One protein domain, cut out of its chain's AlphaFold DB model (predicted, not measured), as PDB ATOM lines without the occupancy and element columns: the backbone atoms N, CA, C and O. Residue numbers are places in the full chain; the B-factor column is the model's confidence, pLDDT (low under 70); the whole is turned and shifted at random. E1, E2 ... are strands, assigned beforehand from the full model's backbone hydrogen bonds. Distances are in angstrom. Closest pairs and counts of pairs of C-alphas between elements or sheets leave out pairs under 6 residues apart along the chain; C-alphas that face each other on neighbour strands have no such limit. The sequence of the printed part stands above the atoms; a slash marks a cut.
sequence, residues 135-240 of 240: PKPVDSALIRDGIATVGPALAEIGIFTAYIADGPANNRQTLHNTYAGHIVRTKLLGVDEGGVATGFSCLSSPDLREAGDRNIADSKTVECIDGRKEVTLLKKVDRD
ATOM      1  N   PRO A 135     165.902 199.656 185.883       88.81
ATOM      2  CA  PRO A 135     166.930 199.167 186.795       88.81
ATOM      3  C   PRO A 135     168.305 199.153 186.120       88.81
ATOM      4  O   PRO A 135     168.406 199.006 184.899       88.81
ATOM      5  N   LYS A 136     169.376 199.215 186.918       88.31
ATOM      6  CA  LYS A 136     170.743 199.042 186.414       88.31
ATOM      7  C   LYS A 136     170.943 197.609 185.892       88.31
ATOM      8  O   LYS A 136     170.763 196.670 186.673       88.31
ATOM      9  N   PRO A 137     171.358 197.417 184.626       90.44
ATOM     10  CA  PRO A 137     171.656 196.090 184.109       90.44
ATOM     11  C   PRO A 137     172.856 195.450 184.808       90.44
ATOM     12  O   PRO A 137     173.819 196.129 185.176       90.44
ATOM     13  N   VAL A 138     172.803 194.130 184.953       89.12
ATOM     14  CA  VAL A 138     173.902 193.302 185.456       89.12
ATOM     15  C   VAL A 138     174.141 192.170 184.471       89.12
ATOM     16  O   VAL A 138     173.199 191.463 184.104       89.12
ATOM     17  N   ASP A 139     175.391 191.983 184.052       91.75
ATOM     18  CA  ASP A 139     175.756 190.870 183.180       91.75
ATOM     19  C   ASP A 139     175.408 189.541 183.847       91.75
ATOM     20  O   ASP A 139     175.816 189.256 184.975       91.75
ATOM     21  N   SER A 140     174.601 188.747 183.153       92.81
ATOM     22  CA  SER A 140     174.048 187.498 183.659       92.81
ATOM     23  C   SER A 140     174.095 186.427 182.577       92.81
ATOM     24  O   SER A 140     173.922 186.712 181.393       92.81
ATOM     25  N   ALA A 141     174.293 185.177 182.991       93.00
ATOM     26  CA  ALA A 141     174.116 184.013 182.135       93.00
ATOM     27  C   ALA A 141     172.712 183.437 182.359       93.00
ATOM     28  O   ALA A 141     172.397 182.967 183.452       93.00
ATOM     29  N   LEU A 142     171.862 183.488 181.337       93.19
ATOM     30  CA  LEU A 142     170.519 182.917 181.361       93.19
ATOM     31  C   LEU A 142     170.549 181.591 180.605       93.19
ATOM     32  O   LEU A 142     170.954 181.554 179.447       93.19
ATOM     33  N   ILE A 143     170.139 180.505 181.262       91.88
ATOM     34  CA  ILE A 143     170.168 179.158 180.684       91.88
ATOM     35  C   ILE A 143     168.742 178.692 180.411       91.88
ATOM     36  O   ILE A 143     167.909 178.655 181.318       91.88
ATOM     37  N   ARG A 144     168.478 178.298 179.166       88.50
ATOM     38  CA  ARG A 144     167.195 177.758 178.707       88.50
ATOM     39  C   ARG A 144     167.446 176.614 177.739       88.50
ATOM     40  O   ARG A 144     168.257 176.757 176.835       88.50
ATOM     41  N   ASP A 145     166.780 175.483 177.953       90.31
ATOM     42  CA  ASP A 145     166.905 174.287 177.104       90.31
ATOM     43  C   ASP A 145     168.366 173.858 176.865       90.31
ATOM     44  O   ASP A 145     168.756 173.437 175.781       90.31
ATOM     45  N   GLY A 146     169.204 174.006 177.900       92.00
ATOM     46  CA  GLY A 146     170.639 173.705 177.847       92.00
ATOM     47  C   GLY A 146     171.498 174.749 177.123       92.00
ATOM     48  O   GLY A 146     172.716 174.596 177.078       92.00
ATOM     49  N   ILE A 147     170.904 175.820 176.595       91.75
ATOM     50  CA  ILE A 147     171.593 176.908 175.899       91.75
ATOM     51  C   ILE A 147     171.781 178.076 176.863       91.75
ATOM     52  O   ILE A 147     170.819 178.589 177.435       91.75
ATOM     53  N   ALA A 148     173.031 178.505 177.037       92.94
ATOM     54  CA  ALA A 148     173.369 179.690 177.813       92.94
ATOM     55  C   ALA A 148     173.433 180.926 176.907       92.94
ATOM     56  O   ALA A 148     174.155 180.941 175.911       92.94
ATOM     57  N   THR A 149     172.721 181.983 177.284       92.19
ATOM     58  CA  THR A 149     172.847 183.317 176.694       92.19
ATOM     59  C   THR A 149     173.404 184.265 177.744       92.19
ATOM     60  O   THR A 149     172.839 184.399 178.828       92.19
ATOM     61  N   VAL A 150     174.530 184.903 177.433       94.00
ATOM     62  CA  VAL A 150     175.223 185.826 178.338       94.00
ATOM     63  C   VAL A 150     175.043 187.248 177.833       94.00
ATOM     64  O   VAL A 150     175.240 187.511 176.648       94.00
ATOM     65  N   GLY A 151     174.684 188.162 178.728       93.88
ATOM     66  CA  GLY A 151     174.577 189.577 178.404       93.88
ATOM     67  C   GLY A 151     174.012 190.405 179.555       93.88
ATOM     68  O   GLY A 151     173.687 189.849 180.612       93.88
ATOM     69  N   PRO A 152     173.865 191.725 179.354       94.44
ATOM     70  CA  PRO A 152     173.256 192.601 180.340       94.44
ATOM     71  C   PRO A 152     171.812 192.171 180.591       94.44
ATOM     72  O   PRO A 152     171.043 191.957 179.652       94.44
ATOM     73  N   ALA A 153     171.434 192.053 181.860       92.88
ATOM     74  CA  ALA A 153     170.119 191.583 182.264       92.88
ATOM     75  C   ALA A 153     169.508 192.444 183.375       92.88
ATOM     76  O   ALA A 153     170.208 193.088 184.156       92.88
ATOM     77  N   LEU A 154     168.181 192.434 183.441       93.12
ATOM     78  CA  LEU A 154     167.369 193.127 184.432       93.12
ATOM     79  C   LEU A 154     166.694 192.094 185.334       93.12
ATOM     80  O   LEU A 154     166.135 191.112 184.841       93.12
ATOM     81  N   ALA A 155     166.723 192.337 186.643       91.81
ATOM     82  CA  ALA A 155     166.071 191.498 187.639       91.81
ATOM     83  C   ALA A 155     164.813 192.178 188.198       91.81
ATOM     84  O   ALA A 155     164.812 193.372 188.492       91.81
ATOM     85  N   GLU A 156     163.759 191.393 188.390       92.44
ATOM     86  CA  GLU A 156     162.530 191.775 189.078       92.44
ATOM     87  C   GLU A 156     162.339 190.853 190.285       92.44
ATOM     88  O   GLU A 156     162.269 189.627 190.141       92.44
ATOM     89  N   ILE A 157     162.252 191.441 191.478       94.19
ATOM     90  CA  ILE A 157     162.005 190.714 192.723       94.19
ATOM     91  C   ILE A 157     160.512 190.720 193.059       94.19
ATOM     92  O   ILE A 157     159.868 191.765 193.104       94.19
ATOM     93  N   GLY A 158     159.961 189.535 193.300       94.88
ATOM     94  CA  GLY A 158     158.635 189.327 193.869       94.88
ATOM     95  C   GLY A 158     158.750 188.858 195.314       94.88
ATOM     96  O   GLY A 158     159.537 187.961 195.617       94.88
ATOM     97  N   ILE A 159     157.951 189.448 196.198       96.12
ATOM     98  CA  ILE A 159     157.875 189.091 197.616       96.12
ATOM     99  C   ILE A 159     156.542 188.394 197.867       96.12
ATOM    100  O   ILE A 159     155.486 188.941 197.551       96.12
ATOM    101  N   PHE A 160     156.586 187.187 198.426       96.06
ATOM    102  CA  PHE A 160     155.385 186.446 198.786       96.06
ATOM    103  C   PHE A 160     154.987 186.741 200.226       96.06
ATOM    104  O   PHE A 160     155.828 186.805 201.124       96.06
ATOM    105  N   THR A 161     153.685 186.857 200.450       96.38
ATOM    106  CA  THR A 161     153.088 186.962 201.779       96.38
ATOM    107  C   THR A 161     151.950 185.957 201.913       96.38
ATOM    108  O   THR A 161     151.289 185.605 200.932       96.38
ATOM    109  N   ALA A 162     151.727 185.471 203.132       96.25
ATOM    110  CA  ALA A 162     150.581 184.642 203.477       96.25
ATOM    111  C   ALA A 162     149.713 185.387 204.493       96.25
ATOM    112  O   ALA A 162     150.185 185.767 205.565       96.25
ATOM    113  N   TYR A 163     148.442 185.585 204.144       96.00
ATOM    114  CA  TYR A 163     147.478 186.313 204.959       96.00
ATOM    115  C   TYR A 163     146.208 185.489 205.172       96.00
ATOM    116  O   TYR A 163     145.605 185.003 204.214       96.00
ATOM    117  N   ILE A 164     145.794 185.351 206.431       95.81
ATOM    118  CA  ILE A 164     144.542 184.718 206.848       95.81
ATOM    119  C   ILE A 164     143.904 185.619 207.898       95.81
ATOM    120  O   ILE A 164     144.545 186.011 208.874       95.81
ATOM    121  N   ALA A 165     142.625 185.913 207.715       94.19
ATOM    122  CA  ALA A 165     141.835 186.645 208.684       94.19
ATOM    123  C   ALA A 165     140.434 186.057 208.783       94.19
ATOM    124  O   ALA A 165     139.919 185.506 207.807       94.19
ATOM    125  N   ASP A 166     139.838 186.204 209.956       93.38
ATOM    126  CA  ASP A 166     138.489 185.747 210.269       93.38
ATOM    127  C   ASP A 166     137.617 186.921 210.733       93.38
ATOM    128  O   ASP A 166     138.118 187.962 211.157       93.38
ATOM    129  N   GLY A 167     136.303 186.773 210.615       90.19
ATOM    130  CA  GLY A 167     135.330 187.796 210.970       90.19
ATOM    131  C   GLY A 167     134.854 188.669 209.798       90.19
ATOM    132  O   GLY A 167     135.274 188.516 208.641       90.19
ATOM    133  N   PRO A 168     133.906 189.581 210.075       85.81
ATOM    134  CA  PRO A 168     133.266 190.407 209.057       85.81
ATOM    135  C   PRO A 168     134.250 191.419 208.462       85.81
ATOM    136  O   PRO A 168     135.212 191.825 209.105       85.81
ATOM    137  N   ALA A 169     133.996 191.870 207.230       77.38
ATOM    138  CA  ALA A 169     134.910 192.740 206.478       77.38
ATOM    139  C   ALA A 169     135.330 194.030 207.215       77.38
ATOM    140  O   ALA A 169     136.439 194.505 207.012       77.38
ATOM    141  N   ASN A 170     134.469 194.575 208.076       79.31
ATOM    142  CA  ASN A 170     134.708 195.800 208.845       79.31
ATOM    143  C   ASN A 170     135.356 195.569 210.224       79.31
ATOM    144  O   ASN A 170     135.649 196.541 210.916       79.31
ATOM    145  N   ASN A 171     135.550 194.315 210.639       85.12
ATOM    146  CA  ASN A 171     136.165 193.965 211.916       85.12
ATOM    147  C   ASN A 171     136.844 192.591 211.826       85.12
ATOM    148  O   ASN A 171     136.493 191.652 212.544       85.12
ATOM    149  N   ARG A 172     137.773 192.455 210.875       88.56
ATOM    150  CA  ARG A 172     138.524 191.213 210.693       88.56
ATOM    151  C   ARG A 172     139.607 191.076 211.751       88.56
ATOM    152  O   ARG A 172     140.436 191.966 211.915       88.56
ATOM    153  N   GLN A 173     139.649 189.919 212.395       94.62
ATOM    154  CA  GLN A 173     140.780 189.490 213.193       94.62
ATOM    155  C   GLN A 173     141.820 188.849 212.274       94.62
ATOM    156  O   GLN A 173     141.574 187.808 211.663       94.62
ATOM    157  N   THR A 174     143.003 189.451 212.189       94.88
ATOM    158  CA  THR A 174     144.151 188.821 211.530       94.88
ATOM    159  C   THR A 174     144.577 187.590 212.329       94.88
ATOM    160  O   THR A 174     144.946 187.704 213.495       94.88
ATOM    161  N   LEU A 175     144.530 186.416 211.697       96.44
ATOM    162  CA  LEU A 175     144.993 185.147 212.269       96.44
ATOM    163  C   LEU A 175     146.420 184.819 211.820       96.44
ATOM    164  O   LEU A 175     147.188 184.205 212.556       96.44
ATOM    165  N   HIS A 176     146.773 185.227 210.600       96.06
ATOM    166  CA  HIS A 176     148.091 185.031 210.019       96.06
ATOM    167  C   HIS A 176     148.422 186.188 209.076       96.06
ATOM    168  O   HIS A 176     147.596 186.564 208.247       96.06
ATOM    169  N   ASN A 177     149.623 186.744 209.194       95.88
ATOM    170  CA  ASN A 177     150.165 187.742 208.278       95.88
ATOM    171  C   ASN A 177     151.688 187.625 208.315       95.88
ATOM    172  O   ASN A 177     152.311 188.044 209.289       95.88
ATOM    173  N   THR A 178     152.283 186.966 207.324       96.06
ATOM    174  CA  THR A 178     153.722 186.693 207.343       96.06
ATOM    175  C   THR A 178     154.358 186.781 205.967       96.06
ATOM    176  O   THR A 178     153.713 186.559 204.939       96.06
ATOM    177  N   TYR A 179     155.657 187.061 205.970       96.00
ATOM    178  CA  TYR A 179     156.530 186.875 204.824       96.00
ATOM    179  C   TYR A 179     156.650 185.382 204.487       96.00
ATOM    180  O   TYR A 179     156.964 184.564 205.348       96.00
ATOM    181  N   ALA A 180     156.428 185.035 203.222       96.31
ATOM    182  CA  ALA A 180     156.358 183.658 202.737       96.31
ATOM    183  C   ALA A 180     157.418 183.344 201.663       96.31
ATOM    184  O   ALA A 180     157.236 182.437 200.852       96.31
ATOM    185  N   GLY A 181     158.525 184.090 201.642       96.00
ATOM    186  CA  GLY A 181     159.613 183.893 200.685       96.00
ATOM    187  C   GLY A 181     159.620 184.912 199.546       96.00
ATOM    188  O   GLY A 181     158.923 185.927 199.569       96.00
ATOM    189  N   HIS A 182     160.452 184.654 198.543       96.31
ATOM    190  CA  HIS A 182     160.647 185.546 197.405       96.31
ATOM    191  C   HIS A 182     160.906 184.761 196.115       96.31
ATOM    192  O   HIS A 182     161.205 183.567 196.138       96.31
ATOM    193  N   ILE A 183     160.798 185.453 194.987       95.19
ATOM    194  CA  ILE A 183     161.175 184.980 193.657       95.19
ATOM    195  C   ILE A 183     161.932 186.097 192.951       95.19
ATOM    196  O   ILE A 183     161.516 187.250 193.008       95.19
ATOM    197  N   VAL A 184     163.019 185.769 192.259       94.38
ATOM    198  CA  VAL A 184     163.668 186.711 191.345       94.38
ATOM    199  C   VAL A 184     163.516 186.181 189.933       94.38
ATOM    200  O   VAL A 184     163.756 185.004 189.659       94.38
ATOM    201  N   ARG A 185     163.066 187.056 189.038       94.00
ATOM    202  CA  ARG A 185     162.970 186.789 187.607       94.00
ATOM    203  C   ARG A 185     163.959 187.695 186.903       94.00
ATOM    204  O   ARG A 185     163.934 188.901 187.118       94.00
ATOM    205  N   THR A 186     164.802 187.115 186.066       93.69
ATOM    206  CA  THR A 186     165.821 187.846 185.317       93.69
ATOM    207  C   THR A 186     165.563 187.695 183.828       93.69
ATOM    208  O   THR A 186     165.282 186.593 183.352       93.69
ATOM    209  N   LYS A 187     165.661 188.796 183.088       92.88
ATOM    210  CA  LYS A 187     165.527 188.836 181.628       92.88
ATOM    211  C   LYS A 187     166.655 189.645 181.010       92.88
ATOM    212  O   LYS A 187     167.177 190.547 181.658       92.88
ATOM    213  N   LEU A 188     167.025 189.335 179.773       93.25
ATOM    214  CA  LEU A 188     168.023 190.126 179.053       93.25
ATOM    215  C   LEU A 188     167.508 191.547 178.806       93.25
ATOM    216  O   LEU A 188     166.307 191.780 178.650       93.25
ATOM    217  N   LEU A 189     168.432 192.501 178.776       92.12
ATOM    218  CA  LEU A 189     168.154 193.871 178.371       92.12
ATOM    219  C   LEU A 189     167.619 193.884 176.930       92.12
ATOM    220  O   LEU A 189     168.095 193.135 176.081       92.12
ATOM    221  N   GLY A 190     166.626 194.733 176.666       87.44
ATOM    222  CA  GLY A 190     165.936 194.794 175.372       87.44
ATOM    223  C   GLY A 190     164.736 193.849 175.247       87.44
ATOM    224  O   GLY A 190     164.019 193.924 174.259       87.44
ATOM    225  N   VAL A 191     164.475 192.996 176.244       85.69
ATOM    226  CA  VAL A 191     163.225 192.224 176.330       85.69
ATOM    227  C   VAL A 191     162.210 193.010 177.163       85.69
ATOM    228  O   VAL A 191     162.403 193.203 178.368       85.69
ATOM    229  N   ASP A 192     161.122 193.465 176.543       82.56
ATOM    230  CA  ASP A 192     160.117 194.311 177.203       82.56
ATOM    231  C   ASP A 192     159.186 193.529 178.130       82.56
ATOM    232  O   ASP A 192     158.928 193.956 179.261       82.56
ATOM    233  N   GLU A 193     158.787 192.330 177.723       79.44
ATOM    234  CA  GLU A 193     157.913 191.473 178.516       79.44
ATOM    235  C   GLU A 193     158.660 190.684 179.595       79.44
ATOM    236  O   GLU A 193     159.893 190.622 179.655       79.44
ATOM    237  N   GLY A 194     157.893 190.155 180.539       77.56
ATOM    238  CA  GLY A 194     158.396 189.329 181.628       77.56
ATOM    239  C   GLY A 194     157.669 187.993 181.699       77.56
ATOM    240  O   GLY A 194     156.674 187.754 181.022       77.56
ATOM    241  N   GLY A 195     158.151 187.119 182.577       80.19
ATOM    242  CA  GLY A 195     157.471 185.866 182.887       80.19
ATOM    243  C   GLY A 195     158.295 184.640 182.527       80.19
ATOM    244  O   GLY A 195     158.894 184.527 181.461       80.19
ATOM    245  N   VAL A 196     158.332 183.702 183.469       81.81
ATOM    246  CA  VAL A 196     159.055 182.439 183.296       81.81
ATOM    247  C   VAL A 196     158.241 181.485 182.426       81.81
ATOM    248  O   VAL A 196     158.784 180.892 181.502       81.81
ATOM    249  N   ALA A 197     156.930 181.395 182.677       78.25
ATOM    250  CA  ALA A 197     156.023 180.505 181.952       78.25
ATOM    251  C   ALA A 197     155.823 180.907 180.480       78.25
ATOM    252  O   ALA A 197     155.670 180.037 179.633       78.25
ATOM    253  N   THR A 198     155.863 182.207 180.180       76.75
ATOM    254  CA  THR A 198     155.798 182.769 178.817       76.75
ATOM    255  C   THR A 198     157.144 182.719 178.095       76.75
ATOM    256  O   THR A 198     157.209 182.827 176.880       76.75
ATOM    257  N   GLY A 199     158.231 182.509 178.840       80.25
ATOM    258  CA  GLY A 199     159.560 182.292 178.292       80.25
ATOM    259  C   GLY A 199     160.435 183.536 178.125       80.25
ATOM    260  O   GLY A 199     161.553 183.422 177.635       80.25
ATOM    261  N   PHE A 200     159.997 184.697 178.608       81.44
ATOM    262  CA  PHE A 200     160.793 185.928 178.559       81.44
ATOM    263  C   PHE A 200     161.835 186.037 179.677       81.44
ATOM    264  O   PHE A 200     162.780 186.817 179.583       81.44
ATOM    265  N   SER A 201     161.676 185.283 180.768       89.00
ATOM    266  CA  SER A 201     162.558 185.361 181.940       89.00
ATOM    267  C   SER A 201     163.054 183.992 182.401       89.00
ATOM    268  O   SER A 201     162.397 182.971 182.194       89.00
ATOM    269  N   CYS A 202     164.202 183.985 183.074       93.00
ATOM    270  CA  CYS A 202     164.710 182.855 183.850       93.00
ATOM    271  C   CYS A 202     164.536 183.124 185.351       93.00
ATOM    272  O   CYS A 202     164.448 184.278 185.779       93.00
ATOM    273  N   LEU A 203     164.478 182.060 186.152       95.06
ATOM    274  CA  LEU A 203     164.528 182.177 187.609       95.06
ATOM    275  C   LEU A 203     165.948 182.530 188.060       95.06
ATOM    276  O   LEU A 203     166.921 182.070 187.466       95.06
ATOM    277  N   SER A 204     166.046 183.327 189.117       92.88
ATOM    278  CA  SER A 204     167.306 183.731 189.735       92.88
ATOM    279  C   SER A 204     167.155 183.844 191.260       92.88
ATOM    280  O   SER A 204     166.071 183.628 191.810       92.88
ATOM    281  N   SER A 205     168.240 184.207 191.940       90.56
ATOM    282  CA  SER A 205     168.299 184.522 193.369       90.56
ATOM    283  C   SER A 205     168.891 185.919 193.590       90.56
ATOM    284  O   SER A 205     169.724 186.355 192.794       90.56
ATOM    285  N   PRO A 206     168.503 186.628 194.662       89.88
ATOM    286  CA  PRO A 206     169.131 187.895 195.005       89.88
ATOM    287  C   PRO A 206     170.532 187.664 195.592       89.88
ATOM    288  O   PRO A 206     170.726 186.774 196.417       89.88
ATOM    289  N   ASP A 207     171.489 188.499 195.190       85.19
ATOM    290  CA  ASP A 207     172.810 188.617 195.815       85.19
ATOM    291  C   ASP A 207     172.812 189.875 196.696       85.19
ATOM    292  O   ASP A 207     172.812 190.999 196.187       85.19
ATOM    293  N   LEU A 208     172.714 189.687 198.015       84.44
ATOM    294  CA  LEU A 208     172.666 190.784 198.982       84.44
ATOM    295  C   LEU A 208     174.086 191.266 199.276       84.44
ATOM    296  O   LEU A 208     174.908 190.506 199.783       84.44
ATOM    297  N   ARG A 209     174.351 192.545 199.000       75.56
ATOM    298  CA  ARG A 209     175.654 193.181 199.225       75.56
ATOM    299  C   ARG A 209     175.537 194.288 200.261       75.56
ATOM    300  O   ARG A 209     174.483 194.913 200.370       75.56
ATOM    301  N   GLU A 210     176.608 194.524 201.011       69.94
ATOM    302  CA  GLU A 210     176.668 195.644 201.950       69.94
ATOM    303  C   GLU A 210     176.636 196.978 201.189       69.94
ATOM    304  O   GLU A 210     177.206 197.108 200.103       69.94
ATOM    305  N   ALA A 211     175.959 197.980 201.756       55.88
ATOM    306  CA  ALA A 211     175.727 199.272 201.106       55.88
ATOM    307  C   ALA A 211     177.023 200.039 200.754       55.88
ATOM    308  O   ALA A 211     176.997 200.921 199.900       55.88
ATOM    309  N   GLY A 212     178.163 199.688 201.366       51.25
ATOM    310  CA  GLY A 212     179.457 200.350 201.162       51.25
ATOM    311  C   GLY A 212     180.226 199.958 199.892       51.25
ATOM    312  O   GLY A 212     181.214 200.612 199.573       51.25
ATOM    313  N   ASP A 213     179.800 198.929 199.151       48.25
ATOM    314  CA  ASP A 213     180.638 198.330 198.096       48.25
ATOM    315  C   ASP A 213     180.554 199.004 196.714       48.25
ATOM    316  O   ASP A 213     181.290 198.624 195.799       48.25
ATOM    317  N   ARG A 214     179.691 200.011 196.509       48.00
ATOM    318  CA  ARG A 214     179.663 200.813 195.267       48.00
ATOM    319  C   ARG A 214     179.279 202.269 195.545       48.00
ATOM    320  O   ARG A 214     178.499 202.541 196.445       48.00
ATOM    321  N   ASN A 215     179.772 203.195 194.716       44.16
ATOM    322  CA  ASN A 215     179.194 204.536 194.564       44.16
ATOM    323  C   ASN A 215     177.743 204.375 194.078       44.16
ATOM    324  O   ASN A 215     177.494 204.213 192.881       44.16
ATOM    325  N   ILE A 216     176.798 204.327 195.012       48.94
ATOM    326  CA  ILE A 216     175.364 204.281 194.740       48.94
ATOM    327  C   ILE A 216     174.836 205.712 194.896       48.94
ATOM    328  O   ILE A 216     174.246 206.058 195.911       48.94
ATOM    329  N   ALA A 217     175.119 206.571 193.917       40.84
ATOM    330  CA  ALA A 217     174.663 207.963 193.950       40.84
ATOM    331  C   ALA A 217     173.140 208.102 193.717       40.84
ATOM    332  O   ALA A 217     172.555 209.066 194.194       40.84
ATOM    333  N   ASP A 218     172.488 207.100 193.101       42.56
ATOM    334  CA  ASP A 218     171.102 207.221 192.607       42.56
ATOM    335  C   ASP A 218     170.094 206.213 193.196       42.56
ATOM    336  O   ASP A 218     169.018 206.002 192.639       42.56
ATOM    337  N   SER A 219     170.382 205.554 194.325       44.28
ATOM    338  CA  SER A 219     169.396 204.638 194.924       44.28
ATOM    339  C   SER A 219     168.478 205.308 195.932       44.28
ATOM    340  O   SER A 219     168.946 205.949 196.872       44.28
ATOM    341  N   LYS A 220     167.177 205.016 195.851       41.47
ATOM    342  CA  LYS A 220     166.278 205.171 196.999       41.47
ATOM    343  C   LYS A 220     166.483 204.009 197.977       41.47
ATOM    344  O   LYS A 220     166.078 202.880 197.705       41.47
ATOM    345  N   THR A 221     167.107 204.290 199.116       40.72
ATOM    346  CA  THR A 221     167.158 203.365 200.255       40.72
ATOM    347  C   THR A 221     165.806 203.381 200.965       40.72
ATOM    348  O   THR A 221     165.268 204.449 201.247       40.72
ATOM    349  N   VAL A 222     165.246 202.201 201.231       42.25
ATOM    350  CA  VAL A 222     164.039 202.048 202.049       42.25
ATOM    351  C   VAL A 222     164.460 201.379 203.353       42.25
ATOM    352  O   VAL A 222     164.948 200.248 203.349       42.25
ATOM    353  N   GLU A 223     164.317 202.091 204.470       35.97
ATOM    354  CA  GLU A 223     164.577 201.535 205.798       35.97
ATOM    355  C   GLU A 223     163.431 200.605 206.223       35.97
ATOM    356  O   GLU A 223     162.249 200.926 206.092       35.97
ATOM    357  N   CYS A 224     163.780 199.423 206.736       36.88
ATOM    358  CA  CYS A 224     162.820 198.491 207.323       36.88
ATOM    359  C   CYS A 224     162.388 198.973 208.718       36.88
ATOM    360  O   CYS A 224     163.236 199.277 209.556       36.88
ATOM    361  N   ILE A 225     161.078 198.927 208.993       41.91
ATOM    362  CA  ILE A 225     160.429 199.384 210.243       41.91
ATOM    363  C   ILE A 225     160.999 198.713 211.516       41.91
ATOM    364  O   ILE A 225     160.919 199.283 212.599       41.91
ATOM    365  N   ASP A 226     161.650 197.550 211.399       40.06
ATOM    366  CA  ASP A 226     162.141 196.756 212.539       40.06
ATOM    367  C   ASP A 226     163.645 196.911 212.860       40.06
ATOM    368  O   ASP A 226     164.204 196.123 213.629       40.06
ATOM    369  N   GLY A 227     164.345 197.889 212.269       39.00
ATOM    370  CA  GLY A 227     165.754 198.177 212.599       39.00
ATOM    371  C   GLY A 227     166.733 197.029 212.305       39.00
ATOM    372  O   GLY A 227     167.876 197.034 212.765       39.00
ATOM    373  N   ARG A 228     166.304 196.012 211.548       37.62
ATOM    374  CA  ARG A 228     167.124 194.862 211.157       37.62
ATOM    375  C   ARG A 228     167.270 194.827 209.641       37.62
ATOM    376  O   ARG A 228     166.502 194.168 208.949       37.62
ATOM    377  N   LYS A 229     168.350 195.478 209.204       40.00
ATOM    378  CA  LYS A 229     168.928 195.534 207.851       40.00
ATOM    379  C   LYS A 229     168.200 196.446 206.857       40.00
ATOM    380  O   LYS A 229     167.003 196.319 206.619       40.00
ATOM    381  N   GLU A 230     168.989 197.336 206.264       37.91
ATOM    382  CA  GLU A 230     168.634 198.179 205.123       37.91
ATOM    383  C   GLU A 230     168.526 197.321 203.859       37.91
ATOM    384  O   GLU A 230     169.374 196.460 203.603       37.91
ATOM    385  N   VAL A 231     167.481 197.545 203.060       39.09
ATOM    386  CA  VAL A 231     167.348 196.939 201.733       39.09
ATOM    387  C   VAL A 231     167.317 198.066 200.711       39.09
ATOM    388  O   VAL A 231     166.309 198.746 200.527       39.09
ATOM    389  N   THR A 232     168.434 198.259 200.020       38.81
ATOM    390  CA  THR A 232     168.517 199.195 198.899       38.81
ATOM    391  C   THR A 232     167.965 198.524 197.643       38.81
ATOM    392  O   THR A 232     168.622 197.688 197.021       38.81
ATOM    393  N   LEU A 233     166.745 198.889 197.250       40.38
ATOM    394  CA  LEU A 233     166.226 198.571 195.922       40.38
ATOM    395  C   LEU A 233     166.740 199.645 194.959       40.38
ATOM    396  O   LEU A 233     166.374 200.811 195.072       40.38
ATOM    397  N   LEU A 234     167.604 199.259 194.015       40.03
ATOM    398  CA  LEU A 234     168.133 200.144 192.971       40.03
ATOM    399  C   LEU A 234     167.007 200.540 192.005       40.03
ATOM    400  O   LEU A 234     166.848 199.963 190.928       40.03
ATOM    401  N   LYS A 235     166.182 201.498 192.417       39.19
ATOM    402  CA  LYS A 235     165.178 202.135 191.577       39.19
ATOM    403  C   LYS A 235     165.773 203.473 191.148       39.19
ATOM    404  O   LYS A 235     165.879 204.359 191.990       39.19
ATOM    405  N   LYS A 236     166.081 203.573 189.849       37.91
ATOM    406  CA  LYS A 236     166.523 204.769 189.106       37.91
ATOM    407  C   LYS A 236     168.047 204.952 188.990       37.91
ATOM    408  O   LYS A 236     168.802 204.707 189.919       37.91
ATOM    409  N   VAL A 237     168.461 205.339 187.789       38.28
ATOM    410  CA  VAL A 237     169.658 206.130 187.486       38.28
ATOM    411  C   VAL A 237     169.081 207.290 186.685       38.28
ATOM    412  O   VAL A 237     168.360 207.032 185.714       38.28
ATOM    413  N   ASP A 238     169.272 208.525 187.138       30.58
ATOM    414  CA  ASP A 238     168.854 209.683 186.347       30.58
ATOM    415  C   ASP A 238     169.715 209.716 185.071       30.58
ATOM    416  O   ASP A 238     170.917 209.453 185.115       30.58
ATOM    417  N   ARG A 239     169.093 209.920 183.904       34.22
ATOM    418  CA  ARG A 239     169.847 210.111 182.658       34.22
ATOM    419  C   ARG A 239     170.347 211.554 182.626       34.22
ATOM    420  O   ARG A 239     169.522 212.460 182.735       34.22
ATOM    421  N   ASP A 240     171.658 211.722 182.462       33.06
ATOM    422  CA  ASP A 240     172.253 212.950 181.916       33.06
ATOM    423  C   ASP A 240     171.780 213.190 180.472       33.06
ATOM    424  O   ASP A 240     171.630 212.191 179.720       33.06
TER     425      ASP A 240
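This is residues 135 to 240 of the 240 residues of an uncharacterized protein of Nannocystis exedens (UniProt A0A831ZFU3). A long twisted hairpin, E2 and E3, makes the longest axis; at one end E1 and short E4 widen it into a curled sheet, and a long looping tail, residues 205 to 240, has no named element. The printed part has 106 residues and no named helix; the sheet E1 E2 E3 E4 is an antiparallel meander, each strand the neighbour of the one before. The class is all strand, with 46 residues, under half, in named strands; the whole is loose, radius of gyration of the C-alphas 18.0 A, spans 51 by 37 by 24 A.

E2, residues 147 to 166, is 48.5 A long; E3, residues 173 to 188, 43.7 A. E1, residues 138 to 144, begins at C-alpha (173.902, 193.302, 185.456); E4, residues 202 to 204, ends at C-alpha (167.306, 183.731, 189.735).

E2 and E3 form a hairpin, N 158 and O 183 2.8 A apart. E2 bends by 102 degrees at residue 150 and pairs with E1, N 140 and O 151 2.9 A apart. E4 pairs with E3, N 186 and O 202 2.9 A apart.

The printed part has no cut. The link E3 to E4 is long, 13 residues. Residues 210 to 240 have pLDDT under 70.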